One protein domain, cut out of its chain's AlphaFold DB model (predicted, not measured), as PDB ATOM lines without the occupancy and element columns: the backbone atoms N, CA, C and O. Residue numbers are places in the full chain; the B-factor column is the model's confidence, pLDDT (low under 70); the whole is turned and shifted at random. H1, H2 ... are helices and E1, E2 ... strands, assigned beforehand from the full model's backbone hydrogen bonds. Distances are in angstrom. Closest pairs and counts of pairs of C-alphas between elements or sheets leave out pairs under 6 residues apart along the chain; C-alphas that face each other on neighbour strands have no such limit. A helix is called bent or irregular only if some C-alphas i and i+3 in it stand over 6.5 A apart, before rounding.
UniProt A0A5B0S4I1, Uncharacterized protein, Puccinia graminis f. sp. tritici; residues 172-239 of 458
ATOM      1  N   LEU A 172     137.305  90.563  87.104       84.44
ATOM      2  CA  LEU A 172     138.051  91.353  86.127       84.44
ATOM      3  C   LEU A 172     138.858  90.400  85.251       84.44
ATOM      4  O   LEU A 172     139.756  89.714  85.741       84.44
ATOM      5  N   VAL A 173     138.516  90.337  83.968       80.94
ATOM      6  CA  VAL A 173     139.146  89.429  83.004       80.94
ATOM      7  C   VAL A 173     140.031  90.240  82.069       80.94
ATOM      8  O   VAL A 173     139.625  91.296  81.591       80.94
ATOM      9  N   SER A 174     141.258  89.767  81.841       76.50
ATOM     10  CA  SER A 174     142.159  90.379  80.859       76.50
ATOM     11  C   SER A 174     141.664  90.059  79.458       76.50
ATOM     12  O   SER A 174     141.400  88.897  79.156       76.50
ATOM     13  N   VAL A 175     141.562  91.074  78.611       68.50
ATOM     14  CA  VAL A 175     141.104  90.903  77.231       68.50
ATOM     15  C   VAL A 175     142.307  91.079  76.296       68.50
ATOM     16  O   VAL A 175     143.030  92.069  76.451       68.50
ATOM     17  N   PRO A 176     142.564  90.143  75.358       62.50
ATOM     18  CA  PRO A 176     143.749  90.167  74.498       62.50
ATOM     19  C   PRO A 176     143.868  91.474  73.700       62.50
ATOM     20  O   PRO A 176     142.868  92.129  73.424       62.50
ATOM     21  N   PHE A 177     145.104  91.865  73.368       50.88
ATOM     22  CA  PHE A 177     145.436  93.138  72.703       50.88
ATOM     23  C   PHE A 177     145.147  93.135  71.189       50.88
ATOM     24  O   PHE A 177     145.030  94.192  70.584       50.88
ATOM     25  N   ASN A 178     145.019  91.956  70.570       51.69
ATOM     26  CA  ASN A 178     144.807  91.821  69.129       51.69
ATOM     27  C   ASN A 178     143.299  91.839  68.827       51.69
ATOM     28  O   ASN A 178     142.669  90.784  68.798       51.69
ATOM     29  N   ARG A 179     142.712  93.035  68.719       58.28
ATOM     30  CA  ARG A 179     141.262  93.220  68.553       58.28
ATOM     31  C   ARG A 179     140.915  93.842  67.213       58.28
ATOM     32  O   ARG A 179     141.684  94.614  66.642       58.28
ATOM     33  N   ASN A 180     139.710  93.530  66.749       58.72
ATOM     34  CA  ASN A 180     139.065  94.304  65.701       58.72
ATOM     35  C   ASN A 180     138.600  95.644  66.296       58.72
ATOM     36  O   ASN A 180     138.132  95.689  67.435       58.72
ATOM     37  N   ARG A 181     138.674  96.729  65.510       61.66
ATOM     38  CA  ARG A 181     138.326  98.105  65.941       61.66
ATOM     39  C   ARG A 181     136.914  98.246  66.539       61.66
ATOM     40  O   ARG A 181     136.639  99.195  67.262       61.66
ATOM     41  N   GLU A 182     136.011  97.321  66.230       63.50
ATOM     42  CA  GLU A 182     134.620  97.318  66.703       63.50
ATOM     43  C   GLU A 182     134.493  96.933  68.177       63.50
ATOM     44  O   GLU A 182     133.784  97.593  68.936       63.50
ATOM     45  N   GLU A 183     135.189  95.866  68.585       67.19
ATOM     46  CA  GLU A 183     135.218  95.424  69.980       67.19
ATOM     47  C   GLU A 183     135.858  96.506  70.843       67.19
ATOM     48  O   GLU A 183     135.430  96.726  71.974       67.19
ATOM     49  N   ASP A 184     136.815  97.252  70.284       73.56
ATOM     50  CA  ASP A 184     137.402  98.403  70.953       73.56
ATOM     51  C   ASP A 184     136.357  99.470  71.283       73.56
ATOM     52  O   ASP A 184     136.349  99.937  72.415       73.56
ATOM     53  N   PHE A 185     135.430  99.823  70.387       82.94
ATOM     54  CA  PHE A 185     134.422 100.845  70.706       82.94
ATOM     55  C   PHE A 185     133.519 100.433  71.883       82.94
ATOM     56  O   PHE A 185     133.330 101.207  72.826       82.94
ATOM     57  N   VAL A 186     133.022  99.190  71.882       85.88
ATOM     58  CA  VAL A 186     132.184  98.641  72.969       85.88
ATOM     59  C   VAL A 186     132.966  98.565  74.283       85.88
ATOM     60  O   VAL A 186     132.473  98.958  75.342       85.88
ATOM     61  N   LEU A 187     134.214  98.104  74.227       82.00
ATOM     62  CA  LEU A 187     135.077  97.963  75.396       82.00
ATOM     63  C   LEU A 187     135.482  99.309  75.992       82.00
ATOM     64  O   LEU A 187     135.526  99.448  77.214       82.00
ATOM     65  N   GLN A 188     135.737 100.305  75.148       81.75
ATOM     66  CA  GLN A 188     136.007 101.673  75.578       81.75
ATOM     67  C   GLN A 188     134.777 102.290  76.248       81.75
ATOM     68  O   GLN A 188     134.916 102.935  77.286       81.75
ATOM     69  N   ALA A 189     133.573 102.048  75.723       87.88
ATOM     70  CA  ALA A 189     132.342 102.492  76.371       87.88
ATOM     71  C   ALA A 189     132.190 101.894  77.777       87.88
ATOM     72  O   ALA A 189     131.966 102.631  78.736       87.88
ATOM     73  N   ILE A 190     132.395 100.579  77.921       87.06
ATOM     74  CA  ILE A 190     132.356  99.884  79.218       87.06
ATOM     75  C   ILE A 190     133.414 100.434  80.182       87.06
ATOM     76  O   ILE A 190     133.128 100.631  81.363       87.06
ATOM     77  N   PHE A 191     134.628 100.693  79.694       82.25
ATOM     78  CA  PHE A 191     135.715 101.235  80.508       82.25
ATOM     79  C   PHE A 191     135.407 102.636  81.045       82.25
ATOM     80  O   PHE A 191     135.746 102.953  82.185       82.25
ATOM     81  N   ASN A 192     134.707 103.444  80.252       84.06
ATOM     82  CA  ASN A 192     134.336 104.804  80.621       84.06
ATOM     83  C   ASN A 192     133.177 104.881  81.615       84.06
ATOM     84  O   ASN A 192     132.851 105.987  82.035       84.06
ATOM     85  N   LEU A 193     132.563 103.759  82.010       86.50
ATOM     86  CA  LEU A 193     131.503 103.749  83.013       86.50
ATOM     87  C   LEU A 193     131.941 104.511  84.269       86.50
ATOM     88  O   LEU A 193     132.889 104.115  84.951       86.50
ATOM     89  N   LYS A 194     131.229 105.593  84.584       80.25
ATOM     90  CA  LYS A 194     131.520 106.447  85.735       80.25
ATOM     91  C   LYS A 194     130.760 106.021  86.987       80.25
ATOM     92  O   LYS A 194     129.619 105.567  86.932       80.25
ATOM     93  N   ARG A 195     131.400 106.215  88.139       76.88
ATOM     94  CA  ARG A 195     130.770 106.239  89.465       76.88
ATOM     95  C   ARG A 195     130.141 107.617  89.703       76.88
ATOM     96  O   ARG A 195     130.305 108.537  88.911       76.88
ATOM     97  N   VAL A 196     129.403 107.769  90.804       67.94
ATOM     98  CA  VAL A 196     128.767 109.054  91.178       67.94
ATOM     99  C   VAL A 196     129.781 110.178  91.372       67.94
ATOM    100  O   VAL A 196     129.459 111.329  91.121       67.94
ATOM    101  N   ASP A 197     130.994 109.848  91.803       68.25
ATOM    102  CA  ASP A 197     132.102 110.786  92.003       68.25
ATOM    103  C   ASP A 197     132.898 111.077  90.713       68.25
ATOM    104  O   ASP A 197     134.018 111.576  90.792       68.25
ATOM    105  N   ASP A 198     132.356 110.732  89.538       71.94
ATOM    106  CA  ASP A 198     132.971 110.868  88.206       71.94
ATOM    107  C   ASP A 198     134.295 110.093  88.011       71.94
ATOM    108  O   ASP A 198     134.959 110.188  86.966       71.94
ATOM    109  N   THR A 199     134.657 109.238  88.974       78.00
ATOM    110  CA  THR A 199     135.758 108.278  88.826       78.00
ATOM    111  C   THR A 199     135.326 107.090  87.970       78.00
ATOM    112  O   THR A 199     134.150 106.720  87.943       78.00
ATOM    113  N   ASN A 200     136.259 106.470  87.245       80.19
ATOM    114  CA  ASN A 200     135.941 105.272  86.467       80.19
ATOM    115  C   ASN A 200     135.603 104.108  87.406       80.19
ATOM    116  O   ASN A 200     136.319 103.827  88.372       80.19
ATOM    117  N   PHE A 201     134.526 103.394  87.089       84.00
ATOM    118  CA  PHE A 201     134.048 102.266  87.877       84.00
ATOM    119  C   PHE A 201     135.079 101.139  87.931       84.00
ATOM    120  O   PHE A 201     135.348 100.610  89.005       84.00
ATOM    121  N   ILE A 202     135.698 100.793  86.798       82.88
ATOM    122  CA  ILE A 202     136.689  99.708  86.732       82.88
ATOM    123  C   ILE A 202     137.949 100.058  87.529       82.88
ATOM    124  O   ILE A 202     138.447  99.207  88.270       82.88
ATOM    125  N   ASP A 203     138.421 101.304  87.441       79.56
ATOM    126  CA  ASP A 203     139.645 101.759  88.116       79.56
ATOM    127  C   ASP A 203     139.557 101.609  89.637       79.56
ATOM    128  O   ASP A 203     140.547 101.267  90.281       79.56
ATOM    129  N   HIS A 204     138.355 101.746  90.209       77.88
ATOM    130  CA  HIS A 204     138.113 101.495  91.631       77.88
ATOM    131  C   HIS A 204     138.498 100.067  92.068       77.88
ATOM    132  O   HIS A 204     138.909  99.842  93.208       77.88
ATOM    133  N   TYR A 205     138.383  99.093  91.161       75.88
ATOM    134  CA  TYR A 205     138.614  97.674  91.430       75.88
ATOM    135  C   TYR A 205     139.958  97.153  90.909       75.88
ATOM    136  O   TYR A 205     140.338  96.017  91.220       75.88
ATOM    137  N   LEU A 206     140.704  97.963  90.155       75.88
ATOM    138  CA  LEU A 206     142.028  97.600  89.664       75.88
ATOM    139  C   LEU A 206     143.055  97.648  90.802       75.88
ATOM    140  O   LEU A 206     143.554  98.694  91.205       75.88
ATOM    141  N   ARG A 207     143.414  96.469  91.321       56.31
ATOM    142  CA  ARG A 207     144.525  96.311  92.270       56.31
ATOM    143  C   ARG A 207     145.843  96.178  91.511       56.31
ATOM    144  O   ARG A 207     146.329  95.071  91.300       56.31
ATOM    145  N   GLY A 208     146.406  97.315  91.116       54.44
ATOM    146  CA  GLY A 208     147.718  97.400  90.474       54.44
ATOM    147  C   GLY A 208     147.663  97.461  88.948       54.44
ATOM    148  O   GLY A 208     146.732  96.965  88.313       54.44
ATOM    149  N   ASN A 209     148.685  98.097  88.380       54.41
ATOM    150  CA  ASN A 209     148.826  98.318  86.949       54.41
ATOM    151  C   ASN A 209     149.712  97.216  86.354       54.41
ATOM    152  O   ASN A 209     150.933  97.330  86.347       54.41
ATOM    153  N   ASP A 210     149.109  96.117  85.903       59.09
ATOM    154  CA  ASP A 210     149.824  95.054  85.185       59.09
ATOM    155  C   ASP A 210     149.889  95.310  83.670       59.09
ATOM    156  O   ASP A 210     150.213  94.401  82.909       59.09
ATOM    157  N   GLY A 211     149.549  96.528  83.221       59.12
ATOM    158  CA  GLY A 211     149.562  96.935  81.812       59.12
ATOM    159  C   GLY A 211     148.534  96.213  80.931       59.12
ATOM    160  O   GLY A 211     148.503  96.434  79.723       59.12
ATOM    161  N   ARG A 212     147.691  95.345  81.507       64.06
ATOM    162  CA  ARG A 212     146.686  94.567  80.775       64.06
ATOM    163  C   ARG A 212     145.320  95.224  80.878       64.06
ATOM    164  O   ARG A 212     144.835  95.504  81.972       64.06
ATOM    165  N   PHE A 213     144.667  95.393  79.732       70.00
ATOM    166  CA  PHE A 213     143.294  95.883  79.673       70.00
ATOM    167  C   PHE A 213     142.341  94.847  80.286       70.00
ATOM    168  O   PHE A 213     142.298  93.694  79.839       70.00
ATOM    169  N   LYS A 214     141.592  95.251  81.315       77.00
ATOM    170  CA  LYS A 214     140.663  94.387  82.055       77.00
ATOM    171  C   LYS A 214     139.234  94.879  81.918       77.00
ATOM    172  O   LYS A 214     138.982  96.078  81.909       77.00
ATOM    173  N   VAL A 215     138.309  93.930  81.853       78.50
ATOM    174  CA  VAL A 215     136.878  94.188  81.667       78.50
ATOM    175  C   VAL A 215     136.085  93.460  82.740       78.50
ATOM    176  O   VAL A 215     136.502  92.406  83.232       78.50
ATOM    177  N   ILE A 216     134.946  94.043  83.106       86.38
ATOM    178  CA  ILE A 216     133.976  93.442  84.016       86.38
ATOM    179  C   ILE A 216     133.357  92.220  83.332       86.38
ATOM    180  O   ILE A 216     132.803  92.325  82.243       86.38
ATOM    181  N   ASN A 217     133.434  91.070  83.992       87.75
ATOM    182  CA  ASN A 217     132.781  89.833  83.589       87.75
ATOM    183  C   ASN A 217     131.825  89.393  84.700       87.75
ATOM    184  O   ASN A 217     132.257  89.034  85.800       87.75
ATOM    185  N   ILE A 218     130.532  89.448  84.411       89.50
ATOM    186  CA  ILE A 218     129.436  89.120  85.318       89.50
ATOM    187  C   ILE A 218     128.861  87.786  84.847       89.50
ATOM    188  O   ILE A 218     128.483  87.641  83.687       89.50
ATOM    189  N   GLN A 219     128.800  86.792  85.728       88.75
ATOM    190  CA  GLN A 219     128.075  85.563  85.402       88.75
ATOM    191  C   GLN A 219     126.570  85.847  85.413       88.75
ATOM    192  O   GLN A 219     126.103  86.648  86.223       88.75
ATOM    193  N   GLU A 220     125.805  85.181  84.544       89.62
ATOM    194  CA  GLU A 220     124.357  85.405  84.417       89.62
ATOM    195  C   GLU A 220     123.627  85.327  85.775       89.62
ATOM    196  O   GLU A 220     122.814  86.188  86.089       89.62
ATOM    197  N   ASN A 221     123.999  84.379  86.639       88.56
ATOM    198  CA  ASN A 221     123.413  84.205  87.973       88.56
ATOM    199  C   ASN A 221     123.854  85.242  89.031       88.56
ATOM    200  O   ASN A 221     123.320  85.245  90.137       88.56
ATOM    201  N   GLN A 222     124.830  86.104  88.734       90.81
ATOM    202  CA  GLN A 222     125.330  87.136  89.655       90.81
ATOM    203  C   GLN A 222     124.754  88.523  89.363       90.81
ATOM    204  O   GLN A 222     125.041  89.480  90.083       90.81
ATOM    205  N   ILE A 223     123.927  88.658  88.325       89.81
ATOM    206  CA  ILE A 223     123.509  89.964  87.822       89.81
ATOM    207  C   ILE A 223     122.709  90.784  88.851       89.81
ATOM    208  O   ILE A 223     122.941  91.983  89.005       89.81
ATOM    209  N   LYS A 224     121.845  90.134  89.643       87.12
ATOM    210  CA  LYS A 224     121.108  90.780  90.744       87.12
ATOM    211  C   LYS A 224     122.038  91.307  91.835       87.12
ATOM    212  O   LYS A 224     121.855  92.420  92.330       87.12
ATOM    213  N   GLU A 225     123.045  90.526  92.218       88.56
ATOM    214  CA  GLU A 225     124.042  90.951  93.204       88.56
ATOM    215  C   GLU A 225     124.894  92.101  92.665       88.56
ATOM    216  O   GLU A 225     125.153  93.065  93.390       88.56
ATOM    217  N   PHE A 226     125.264  92.033  91.383       89.12
ATOM    218  CA  PHE A 226     125.981  93.093  90.694       89.12
ATOM    219  C   PHE A 226     125.179  94.389  90.679       89.12
ATOM    220  O   PHE A 226     125.715  95.413  91.083       89.12
ATOM    221  N   TYR A 227     123.892  94.373  90.316       82.81
ATOM    222  CA  TYR A 227     123.057  95.575  90.380       82.81
ATOM    223  C   TYR A 227     122.965  96.139  91.783       82.81
ATOM    224  O   TYR A 227     123.044  97.348  91.947       82.81
ATOM    225  N   ASN A 228     122.814  95.298  92.801       80.56
ATOM    226  CA  ASN A 228     122.756  95.773  94.178       80.56
ATOM    227  C   ASN A 228     124.066  96.431  94.622       80.56
ATOM    228  O   ASN A 228     124.032  97.330  95.459       80.56
ATOM    229  N   LEU A 229     125.207  95.990  94.090       83.88
ATOM    230  CA  LEU A 229     126.499  96.629  94.308       83.88
ATOM    231  C   LEU A 229     126.629  97.911  93.477       83.88
ATOM    232  O   LEU A 229     126.834  98.972  94.057       83.88
ATOM    233  N   TYR A 230     126.419  97.833  92.159       82.94
ATOM    234  CA  TYR A 230     126.486  98.967  91.240       82.94
ATOM    235  C   TYR A 230     125.552 100.072  91.704       82.94
ATOM    236  O   TYR A 230     126.000 101.172  91.951       82.94
ATOM    237  N   HIS A 231     124.275  99.782  91.940       73.44
ATOM    238  CA  HIS A 231     123.327 100.758  92.463       73.44
ATOM    239  C   HIS A 231     123.603 101.143  93.904       73.44
ATOM    240  O   HIS A 231     123.085 102.160  94.292       73.44
ATOM    241  N   ARG A 232     124.372 100.433  94.730       71.81
ATOM    242  CA  ARG A 232     124.773 100.984  96.042       71.81
ATOM    243  C   ARG A 232     125.907 101.992  95.908       71.81
ATOM    244  O   ARG A 232     125.970 102.939  96.674       71.81
ATOM    245  N   GLU A 233     126.787 101.776  94.943       67.69
ATOM    246  CA  GLU A 233     127.922 102.655  94.650       67.69
ATOM    247  C   GLU A 233     127.538 103.811  93.722       67.69
ATOM    248  O   GLU A 233     128.164 104.869  93.747       67.69
ATOM    249  N   SER A 234     126.476 103.605  92.945       61.81
ATOM    250  CA  SER A 234     125.854 104.558  92.032       61.81
ATOM    251  C   SER A 234     124.611 105.219  92.635       61.81
ATOM    252  O   SER A 234     124.212 106.293  92.187       61.81
ATOM    253  N   ARG A 235     123.988 104.629  93.668       54.50
ATOM    254  CA  ARG A 235     123.075 105.367  94.548       54.50
ATOM    255  C   ARG A 235     123.929 106.170  95.489       54.50
ATOM    256  O   ARG A 235     124.835 105.678  96.150       54.50
ATOM    257  N   LEU A 236     123.493 107.401  95.627       47.00
ATOM    258  CA  LEU A 236     123.807 108.268  96.736       47.00
ATOM    259  C   LEU A 236     123.149 107.732  98.017       47.00
ATOM    260  O   LEU A 236     122.358 108.429  98.643       47.00
ATOM    261  N   ASP A 237     123.432 106.482  98.396       37.56
ATOM    262  CA  ASP A 237     123.083 105.931  99.706       37.56
ATOM    263  C   ASP A 237     124.123 106.442 100.715       37.56
ATOM    264  O   ASP A 237     124.891 105.710 101.342       37.56
ATOM    265  N   TYR A 238     124.198 107.769 100.803       43.25
ATOM    266  CA  TYR A 238     124.841 108.440 101.909       43.25
ATOM    267  C   TYR A 238     123.924 108.229 103.103       43.25
ATOM    268  O   TYR A 238     122.900 108.893 103.231       43.25
ATOM    269  N   SER A 239     124.288 107.287 103.970       40.06
ATOM    270  CA  SER A 239     123.786 107.257 105.342       40.06
ATOM    271  C   SER A 239     123.854 108.688 105.894       40.06
ATOM    272  O   SER A 239     124.941 109.238 106.099       40.06
TER     273      SER A 239
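What this domain is: This is residues 172 to 239 of the 458 residues of an uncharacterized protein of Puccinia graminis f. sp. tritici (UniProt A0A5B0S4I1). A very small antiparallel sheet of two short strands, E1 and E2, has the last turns of H1, residues 187 to 191, and the short helix H2 close by E2, while the longest helix, H3, is set off to one side like an arm and touches no other helix. H3 starts just past E2, and its end at Ser 234 comes back beside Val 196 in the link from H1 to H2; residues 178 to 186, with the first part of H1, and residues 219 to 225, with the first part of H3, stick out. The printed part has 68 residues, with three named helices and two named strands in the order E1, H1, H2, E2, H3, and its class is mostly helix. It is only just loose, close to compact, with a radius of gyration of the C-alphas of 13.5 A, and elongated, spanning 44 by 27 by 22 A.

How they stand to each other: E1, residues 172 to 174, and E2, residues 214 to 217, are antiparallel neighbours, with 130 degrees between their directions. C-alphas 174 and 214 face each other at 4.4 A. N 173 and O 215 are within hydrogen-bond range at 3.0 A, as are N 215 and O 173 at 3.0 A. H1, residues 181 to 191, comes closest to E2 with the C-alphas of Phe 191 and Val 215, 7.2 A apart. H2, residues 201 to 205, comes closest to E2 with the C-alphas of Ile 202 and Ile 216, 7.3 A apart. H1 and H2 are close but not clearly touching, the closest C-alphas being those of Phe 191 and Ile 202, 6.5 A apart. E1 and H2 are only just apart, at 8.3 A. H3, residues 220 to 234, is apart from E1, H1 and H2. In H1 every O i to N i+4 pair is within hydrogen-bond range, in H3 9 of 11 are, and in H2 0 of 1, beside 2 of 2 O i to N i+3 pairs.

Where its parts are: E1 begins at C-alpha 172, (138.051, 91.353, 86.127), and is 6.8 A long from first to last C-alpha; E2 is 9.2 A long. H1 is 15.1 A long and H2 7.4 A. H3 is 20.7 A long and ends at C-alpha 234, (125.854, 104.558, 92.032); it is irregular, with C-alphas 221 and 224 7.5 A apart.

The domain as a whole: The two C-alphas farthest apart are those of Asn 178 and Ser 239, at 44.6 A. The printed part has no cut. The link from E2 to H3 is tight, the other three are short, and no link is long. The mean pLDDT of the printed part is 73.4; residues 175 to 183, 196 to 197, 207 to 212 and 233 to 239 are under 70.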